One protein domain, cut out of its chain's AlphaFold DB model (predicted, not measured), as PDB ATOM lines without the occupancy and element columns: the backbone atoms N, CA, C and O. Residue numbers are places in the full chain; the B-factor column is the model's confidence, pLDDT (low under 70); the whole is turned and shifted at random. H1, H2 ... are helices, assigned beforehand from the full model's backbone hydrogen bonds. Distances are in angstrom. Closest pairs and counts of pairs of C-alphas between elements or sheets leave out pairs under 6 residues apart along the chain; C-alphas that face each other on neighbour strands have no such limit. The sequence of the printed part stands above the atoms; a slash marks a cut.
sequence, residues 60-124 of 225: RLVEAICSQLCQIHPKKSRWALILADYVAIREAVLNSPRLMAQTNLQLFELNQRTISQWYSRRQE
ATOM      1  N   ARG A  60      21.614  17.246 -13.414       89.38
ATOM      2  CA  ARG A  60      20.738  16.868 -14.538       89.38
ATOM      3  C   ARG A  60      21.179  15.577 -15.219       89.38
ATOM      4  O   ARG A  60      20.330  14.810 -15.661       89.38
ATOM      5  N   LEU A  61      22.486  15.316 -15.253       89.94
ATOM      6  CA  LEU A  61      23.030  14.079 -15.797       89.94
ATOM      7  C   LEU A  61      22.652  12.877 -14.927       89.94
ATOM      8  O   LEU A  61      22.129  11.891 -15.438       89.94
ATOM      9  N   VAL A  62      22.860  12.973 -13.612       90.12
ATOM     10  CA  VAL A  62      22.512  11.895 -12.672       90.12
ATOM     11  C   VAL A  62      21.000  11.662 -12.660       90.12
ATOM     12  O   VAL A  62      20.552  10.520 -12.715       90.12
ATOM     13  N   GLU A  63      20.201  12.731 -12.689       92.19
ATOM     14  CA  GLU A  63      18.745  12.657 -12.809       92.19
ATOM     15  C   GLU A  63      18.326  11.911 -14.084       92.19
ATOM     16  O   GLU A  63      17.461  11.033 -14.028       92.19
ATOM     17  N   ALA A  64      18.946  12.221 -15.227       92.81
ATOM     18  CA  ALA A  64      18.667  11.570 -16.503       92.81
ATOM     19  C   ALA A  64      19.049  10.083 -16.482       92.81
ATOM     20  O   ALA A  64      18.214   9.246 -16.827       92.81
ATOM     21  N   ILE A  65      20.249   9.739 -16.003       92.62
ATOM     22  CA  ILE A  65      20.706   8.347 -15.875       92.62
ATOM     23  C   ILE A  65      19.751   7.562 -14.972       92.62
ATOM     24  O   ILE A  65      19.216   6.534 -15.386       92.62
ATOM     25  N   CYS A  66      19.452   8.070 -13.773       90.88
ATOM     26  CA  CYS A  66      18.520   7.413 -12.859       90.88
ATOM     27  C   CYS A  66      17.121   7.269 -13.471       90.88
ATOM     28  O   CYS A  66      16.475   6.247 -13.260       90.88
ATOM     29  N   SER A  67      16.652   8.243 -14.257       91.44
ATOM     30  CA  SER A  67      15.364   8.160 -14.964       91.44
ATOM     31  C   SER A  67      15.347   7.055 -16.017       91.44
ATOM     32  O   SER A  67      14.345   6.353 -16.139       91.44
ATOM     33  N   GLN A  68      16.433   6.900 -16.773       93.75
ATOM     34  CA  GLN A  68      16.572   5.865 -17.799       93.75
ATOM     35  C   GLN A  68      16.680   4.477 -17.167       93.75
ATOM     36  O   GLN A  68      15.913   3.575 -17.502       93.75
ATOM     37  N   LEU A  69      17.517   4.328 -16.140       92.88
ATOM     38  CA  LEU A  69      17.604   3.091 -15.363       92.88
ATOM     39  C   LEU A  69      16.268   2.747 -14.685       92.88
ATOM     40  O   LEU A  69      15.937   1.568 -14.550       92.88
ATOM     41  N   CYS A  70      15.466   3.757 -14.312       90.00
ATOM     42  CA  CYS A  70      14.090   3.617 -13.816       90.00
ATOM     43  C   CYS A  70      13.053   3.238 -14.898       90.00
ATOM     44  O   CYS A  70      11.979   2.741 -14.557       90.00
ATOM     45  N   GLN A  71      13.364   3.341 -16.186       89.56
ATOM     46  CA  GLN A  71      12.509   2.816 -17.259       89.56
ATOM     47  C   GLN A  71      12.852   1.358 -17.591       89.56
ATOM     48  O   GLN A  71      11.951   0.537 -17.714       89.56
ATOM     49  N   ILE A  72      14.142   1.006 -17.608       91.69
ATOM     50  CA  ILE A  72      14.633  -0.317 -18.047       91.69
ATOM     51  C   ILE A  72      14.204  -1.474 -17.118       91.69
ATOM     52  O   ILE A  72      13.868  -2.559 -17.578       91.69
ATOM     53  N   HIS A  73      14.176  -1.249 -15.803       87.69
ATOM     54  CA  HIS A  73      13.959  -2.282 -14.767       87.69
ATOM     55  C   HIS A  73      12.580  -2.290 -14.054       87.69
ATOM     56  O   HIS A  73      12.582  -2.321 -12.835       87.69
ATOM     57  N   PRO A  74      11.386  -2.284 -14.676       76.56
ATOM     58  CA  PRO A  74      10.064  -1.935 -14.079       76.56
ATOM     59  C   PRO A  74       9.633  -2.556 -12.717       76.56
ATOM     60  O   PRO A  74       8.643  -2.121 -12.130       76.56
ATOM     61  N   LYS A  75      10.343  -3.552 -12.173       77.56
ATOM     62  CA  LYS A  75       9.990  -4.335 -10.975       77.56
ATOM     63  C   LYS A  75      10.203  -3.577  -9.650       77.56
ATOM     64  O   LYS A  75      11.192  -2.887  -9.454       77.56
ATOM     65  N   LYS A  76       9.316  -3.775  -8.667       65.81
ATOM     66  CA  LYS A  76       9.283  -3.018  -7.390       65.81
ATOM     67  C   LYS A  76      10.514  -3.203  -6.466       65.81
ATOM     68  O   LYS A  76      10.721  -2.375  -5.584       65.81
ATOM     69  N   SER A  77      11.353  -4.222  -6.685       70.56
ATOM     70  CA  SER A  77      12.584  -4.535  -5.918       70.56
ATOM     71  C   SER A  77      13.893  -4.331  -6.711       70.56
ATOM     72  O   SER A  77      14.938  -4.879  -6.379       70.56
ATOM     73  N   ARG A  78      13.848  -3.513  -7.764       85.12
ATOM     74  CA  ARG A  78      14.940  -3.220  -8.715       85.12
ATOM     75  C   ARG A  78      16.091  -2.339  -8.206       85.12
ATOM     76  O   ARG A  78      17.034  -2.106  -8.955       85.12
ATOM     77  N   TRP A  79      16.005  -1.764  -7.003       89.62
ATOM     78  CA  TRP A  79      16.908  -0.677  -6.583       89.62
ATOM     79  C   TRP A  79      18.380  -1.090  -6.548       89.62
ATOM     80  O   TRP A  79      19.233  -0.292  -6.925       89.62
ATOM     81  N   ALA A  80      18.665  -2.335  -6.159       88.94
ATOM     82  CA  ALA A  80      20.014  -2.892  -6.173       88.94
ATOM     83  C   ALA A  80      20.581  -2.998  -7.596       88.94
ATOM     84  O   ALA A  80      21.722  -2.609  -7.817       88.94
ATOM     85  N   LEU A  81      19.770  -3.442  -8.564       91.69
ATOM     86  CA  LEU A  81      20.164  -3.524  -9.976       91.69
ATOM     87  C   LEU A  81      20.397  -2.133 -10.571       91.69
ATOM     88  O   LEU A  81      21.419  -1.904 -11.202       91.69
ATOM     89  N   ILE A  82      19.503  -1.176 -10.294       92.12
ATOM     90  CA  ILE A  82      19.708   0.218 -10.709       92.12
ATOM     91  C   ILE A  82      21.008   0.771 -10.128       92.12
ATOM     92  O   ILE A  82      21.733   1.473 -10.827       92.12
ATOM     93  N   LEU A  83      21.290   0.505  -8.848       91.31
ATOM     94  CA  LEU A  83      22.517   0.995  -8.233       91.31
ATOM     95  C   LEU A  83      23.747   0.339  -8.868       91.31
ATOM     96  O   LEU A  83      24.704   1.046  -9.160       91.31
ATOM     97  N   ALA A  84      23.713  -0.972  -9.112       91.56
ATOM     98  CA  ALA A  84      24.803  -1.687  -9.768       91.56
ATOM     99  C   ALA A  84      25.088  -1.122 -11.168       91.56
ATOM    100  O   ALA A  84      26.231  -0.780 -11.465       91.56
ATOM    101  N   ASP A  85      24.050  -0.919 -11.983       93.56
ATOM    102  CA  ASP A  85      24.189  -0.327 -13.317       93.56
ATOM    103  C   ASP A  85      24.699   1.115 -13.248       93.56
ATOM    104  O   ASP A  85      25.546   1.523 -14.041       93.56
ATOM    105  N   TYR A  86      24.221   1.900 -12.279       93.31
ATOM    106  CA  TYR A  86      24.710   3.260 -12.062       93.31
ATOM    107  C   TYR A  86      26.199   3.281 -11.704       93.31
ATOM    108  O   TYR A  86      26.942   4.097 -12.249       93.31
ATOM    109  N   VAL A  87      26.642   2.390 -10.811       92.06
ATOM    110  CA  VAL A  87      28.057   2.258 -10.445       92.06
ATOM    111  C   VAL A  87      28.872   1.851 -11.668       92.06
ATOM    112  O   VAL A  87      29.869   2.501 -11.956       92.06
ATOM    113  N   ALA A  88      28.419   0.874 -12.455       93.94
ATOM    114  CA  ALA A  88      29.104   0.470 -13.682       93.94
ATOM    115  C   ALA A  88      29.245   1.630 -14.687       93.94
ATOM    116  O   ALA A  88      30.329   1.850 -15.228       93.94
ATOM    117  N   ILE A  89      28.182   2.417 -14.896       92.81
ATOM    118  CA  ILE A  89      28.218   3.616 -15.750       92.81
ATOM    119  C   ILE A  89      29.196   4.649 -15.187       92.81
ATOM    120  O   ILE A  89      29.991   5.214 -15.935       92.81
ATOM    121  N   ARG A  90      29.153   4.902 -13.876       91.75
ATOM    122  CA  ARG A  90      30.055   5.846 -13.213       91.75
ATOM    123  C   ARG A  90      31.511   5.445 -13.407       91.75
ATOM    124  O   ARG A  90      32.300   6.281 -13.834       91.75
ATOM    125  N   GLU A  91      31.849   4.188 -13.150       91.69
ATOM    126  CA  GLU A  91      33.210   3.689 -13.327       91.69
ATOM    127  C   GLU A  91      33.635   3.750 -14.797       91.69
ATOM    128  O   GLU A  91      34.731   4.208 -15.088       91.69
ATOM    129  N   ALA A  92      32.766   3.403 -15.751       92.50
ATOM    130  CA  ALA A  92      33.082   3.522 -17.177       92.50
ATOM    131  C   ALA A  92      33.378   4.973 -17.609       92.50
ATOM    132  O   ALA A  92      34.275   5.212 -18.418       92.50
ATOM    133  N   VAL A  93      32.645   5.947 -17.059       89.81
ATOM    134  CA  VAL A  93      32.861   7.379 -17.325       89.81
ATOM    135  C   VAL A  93      34.163   7.865 -16.686       89.81
ATOM    136  O   VAL A  93      34.952   8.537 -17.350       89.81
ATOM    137  N   LEU A  94      34.410   7.507 -15.422       87.56
ATOM    138  CA  LEU A  94      35.599   7.936 -14.677       87.56
ATOM    139  C   LEU A  94      36.887   7.262 -15.176       87.56
ATOM    140  O   LEU A  94      37.938   7.896 -15.187       87.56
ATOM    141  N   ASN A  95      36.799   6.021 -15.657       91.06
ATOM    142  CA  ASN A  95      37.925   5.264 -16.208       91.06
ATOM    143  C   ASN A  95      38.311   5.684 -17.631       91.06
ATOM    144  O   ASN A  95      39.234   5.102 -18.191       91.06
ATOM    145  N   SER A  96      37.631   6.665 -18.236       89.94
ATOM    146  CA  SER A  96      37.976   7.195 -19.557       89.94
ATOM    147  C   SER A  96      38.743   8.518 -19.426       89.94
ATOM    148  O   SER A  96      38.126   9.581 -19.283       89.94
ATOM    149  N   PRO A  97      40.091   8.516 -19.523       85.06
ATOM    150  CA  PRO A  97      40.895   9.713 -19.277       85.06
ATOM    151  C   PRO A  97      40.619  10.809 -20.301       85.06
ATOM    152  O   PRO A  97      40.606  11.988 -19.969       85.06
ATOM    153  N   ARG A  98      40.346  10.427 -21.555       91.00
ATOM    154  CA  ARG A  98      40.028  11.375 -22.630       91.00
ATOM    155  C   ARG A  98      38.710  12.103 -22.373       91.00
ATOM    156  O   ARG A  98      38.627  13.303 -22.618       91.00
ATOM    157  N   LEU A  99      37.705  11.390 -21.863       87.69
ATOM    158  CA  LEU A  99      36.400  11.957 -21.531       87.69
ATOM    159  C   LEU A  99      36.523  12.913 -20.338       87.69
ATOM    160  O   LEU A  99      36.050  14.045 -20.416       87.69
ATOM    161  N   MET A 100      37.234  12.506 -19.286       91.06
ATOM    162  CA  MET A 100      37.474  13.338 -18.098       91.06
ATOM    163  C   MET A 100      38.395  14.539 -18.366       91.06
ATOM    164  O   MET A 100      38.265  15.573 -17.720       91.06
ATOM    165  N   ALA A 101      39.309  14.439 -19.334       86.00
ATOM    166  CA  ALA A 101      40.150  15.562 -19.746       86.00
ATOM    167  C   ALA A 101      39.365  16.627 -20.530       86.00
ATOM    168  O   ALA A 101      39.668  17.813 -20.438       86.00
ATOM    169  N   GLN A 102      38.364  16.211 -21.313       89.44
ATOM    170  CA  GLN A 102      37.554  17.110 -22.144       89.44
ATOM    171  C   GLN A 102      36.323  17.654 -21.420       89.44
ATOM    172  O   GLN A 102      35.796  18.701 -21.791       89.44
ATOM    173  N   THR A 103      35.835  16.939 -20.408       83.94
ATOM    174  CA  THR A 103      34.582  17.255 -19.727       83.94
ATOM    175  C   THR A 103      34.764  17.195 -18.217       83.94
ATOM    176  O   THR A 103      35.461  16.334 -17.694       83.94
ATOM    177  N   ASN A 104      34.104  18.092 -17.486       79.44
ATOM    178  CA  ASN A 104      34.117  18.082 -16.022       79.44
ATOM    179  C   ASN A 104      32.869  17.366 -15.479       79.44
ATOM    180  O   ASN A 104      32.076  17.942 -14.734       79.44
ATOM    181  N   LEU A 105      32.625  16.132 -15.934       84.69
ATOM    182  CA  LEU A 105      31.460  15.378 -15.477       84.69
ATOM    183  C   LEU A 105      31.612  15.008 -14.002       84.69
ATOM    184  O   LEU A 105      32.609  14.429 -13.580       84.69
ATOM    185  N   GLN A 106      30.581  15.321 -13.221       80.81
ATOM    186  CA  GLN A 106      30.523  15.000 -11.802       80.81
ATOM    187  C   GLN A 106      29.441  13.946 -11.564       80.81
ATOM    188  O   GLN A 106      28.248  14.257 -11.527       80.81
ATOM    189  N   LEU A 107      29.871  12.691 -11.414       86.50
ATOM    190  CA  LEU A 107      29.024  11.583 -10.976       86.50
ATOM    191  C   LEU A 107      29.385  11.236  -9.530       86.50
ATOM    192  O   LEU A 107      30.457  10.706  -9.233       86.50
ATOM    193  N   PHE A 108      28.478  11.564  -8.618       87.12
ATOM    194  CA  PHE A 108      28.633  11.290  -7.194       87.12
ATOM    195  C   PHE A 108      28.105   9.903  -6.826       87.12
ATOM    196  O   PHE A 108      27.312   9.303  -7.551       87.12
ATOM    197  N   GLU A 109      28.538   9.396  -5.679       86.88
ATOM    198  CA  GLU A 109      28.032   8.138  -5.143       86.88
ATOM    199  C   GLU A 109      26.555   8.270  -4.746       86.88
ATOM    200  O   GLU A 109      26.127   9.271  -4.158       86.88
ATOM    201  N   LEU A 110      25.771   7.255  -5.103       85.31
ATOM    202  CA  LEU A 110      24.351   7.157  -4.798       85.31
ATOM    203  C   LEU A 110      24.095   5.976  -3.868       85.31
ATOM    204  O   LEU A 110      24.744   4.945  -3.962       85.31
ATOM    205  N   ASN A 111      23.063   6.106  -3.037       86.25
ATOM    206  CA  ASN A 111      22.581   5.027  -2.181       86.25
ATOM    207  C   ASN A 111      21.250   4.484  -2.704       86.25
ATOM    208  O   ASN A 111      20.396   5.254  -3.157       86.25
ATOM    209  N   GLN A 112      21.016   3.174  -2.553       86.44
ATOM    210  CA  GLN A 112      19.742   2.535  -2.930       86.44
ATOM    211  C   GLN A 112      18.533   3.256  -2.322       86.44
ATOM    212  O   GLN A 112      17.542   3.514  -3.007       86.44
ATOM    213  N   ARG A 113      18.635   3.629  -1.040       85.38
ATOM    214  CA  ARG A 113      17.581   4.350  -0.316       85.38
ATOM    215  C   ARG A 113      17.277   5.715  -0.931       85.38
ATOM    216  O   ARG A 113      16.124   6.134  -0.946       85.38
ATOM    217  N   THR A 114      18.289   6.413  -1.436       87.75
ATOM    218  CA  THR A 114      18.104   7.731  -2.050       87.75
ATOM    219  C   THR A 114      17.403   7.609  -3.394       87.75
ATOM    220  O   THR A 114      16.490   8.382  -3.672       87.75
ATOM    221  N   ILE A 115      17.776   6.612  -4.201       88.50
ATOM    222  CA  ILE A 115      17.148   6.347  -5.501       88.50
ATOM    223  C   ILE A 115      15.673   5.972  -5.312       88.50
ATOM    224  O   ILE A 115      14.810   6.543  -5.981       88.50
ATOM    225  N   SER A 116      15.367   5.078  -4.363       88.06
ATOM    226  CA  SER A 116      13.986   4.659  -4.097       88.06
ATOM    227  C   SER A 116      13.116   5.821  -3.618       88.06
ATOM    228  O   SER A 116      12.051   6.074  -4.182       88.06
ATOM    229  N   GLN A 117      13.595   6.600  -2.645       88.44
ATOM    230  CA  GLN A 117      12.872   7.767  -2.134       88.44
ATOM    231  C   GLN A 117      12.696   8.860  -3.189       88.44
ATOM    232  O   GLN A 117      11.641   9.496  -3.249       88.44
ATOM    233  N   TRP A 118      13.720   9.099  -4.008       89.50
ATOM    234  CA  TRP A 118      13.661  10.078  -5.088       89.50
ATOM    235  C   TRP A 118      12.598   9.689  -6.113       89.50
ATOM    236  O   TRP A 118      11.763  10.521  -6.469       89.50
ATOM    237  N   TYR A 119      12.583   8.421  -6.530       87.81
ATOM    238  CA  TYR A 119      11.609   7.926  -7.493       87.81
ATOM    239  C   TYR A 119      10.185   8.001  -6.944       87.81
ATOM    240  O   TYR A 119       9.315   8.535  -7.625       87.81
ATOM    241  N   SER A 120       9.948   7.557  -5.704       87.12
ATOM    242  CA  SER A 120       8.632   7.675  -5.062       87.12
ATOM    243  C   SER A 120       8.148   9.123  -5.041       87.12
ATOM    244  O   SER A 120       7.080   9.412  -5.563       87.12
ATOM    245  N   ARG A 121       8.971  10.072  -4.567       87.62
ATOM    246  CA  ARG A 121       8.620  11.508  -4.572       87.62
ATOM    247  C   ARG A 121       8.331  12.052  -5.967       87.62
ATOM    248  O   ARG A 121       7.563  12.997  -6.111       87.62
ATOM    249  N   ARG A 122       8.996  11.513  -6.985       84.19
ATOM    250  CA  ARG A 122       8.783  11.913  -8.373       84.19
ATOM    251  C   ARG A 122       7.477  11.357  -8.922       84.19
ATOM    252  O   ARG A 122       6.784  12.092  -9.609       84.19
ATOM    253  N   GLN A 123       7.128  10.116  -8.594       84.12
ATOM    254  CA  GLN A 123       5.840   9.525  -8.958       84.12
ATOM    255  C   GLN A 123       4.679  10.323  -8.359       84.12
ATOM    256  O   GLN A 123       3.794  10.710  -9.106       84.12
ATOM    257  N   GLU A 124       4.752  10.706  -7.080       80.94
ATOM    258  CA  GLU A 124       3.728  11.558  -6.441       80.94
ATOM    259  C   GLU A 124       3.545  12.923  -7.133       80.94
ATOM    260  O   GLU A 124       2.484  13.529  -7.060       80.94
TER     261      GLU A 124
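Overview. This is residues 60 to 124 of the 225 residues of the protein "uncharacterized protein LOC106564325" of Salmo salar (UniProt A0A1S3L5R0). Look for one long helix, H2, as the rail of the model: H1 packs slantwise on its first half, H4 meets its first end at a corner, and the small helix H3 sits past its other end. Residues 95 to 104, with H3, stick out there, and the chain then folds back toward the start of H2 to reach H4. The printed part has 65 residues with four named helices, in the order H1, H2, H3, H4, and no named strand; the class is all helix. The whole is only just compact, close to loose, with a radius of gyration of the C-alphas of 12.7 A, and elongated, spanning 38 by 19 by 18 A.

Along the chain. Find C-alpha 60 at (20.738, 16.868, -14.538); from there H1, residues 60 to 72, runs 18.6 A. H2, residues 79 to 94, begins at C-alpha 79 at (16.908, -0.677, -6.583) and covers 22.1 A. H3 is residues 97 to 102, 8.6 A long. H4, residues 112 to 124, runs 18.7 A to C-alpha 124 at (3.728, 11.558, -6.441).

Arrangement. Start at H2, the hub, which touches the three other helices. Its residues 82 to 86 alone touch H1, closest at the C-alphas of Leu 69 and Ile 82, 5.9 A apart, at a steep tilt of 46 degrees, opposite ways. Its residues 79 to 83 alone touch H4, closest at the C-alphas of Trp 79 and Gln 112, 5.6 A apart; at 71 degrees they are only just about perpendicular. H2 and H3 only just touch, and only at the corner, with 3 pairs of C-alphas within 8 A; the closest are those of Leu 94 and Met 100, 6.7 A apart. H1 and H4 are close but not clearly touching, while H3 is apart from H1 and H4. In H1, H2, H3 and H4 every O i to N i+4 pair is within hydrogen-bond range.

Size, cuts and confidence. The C-alphas farthest apart are those of Arg 98 and Glu 124, 39.7 A. The printed part has no cut, and no link is long. The mean pLDDT of the printed part is 87.9; look at residue 76 for the one value under 70.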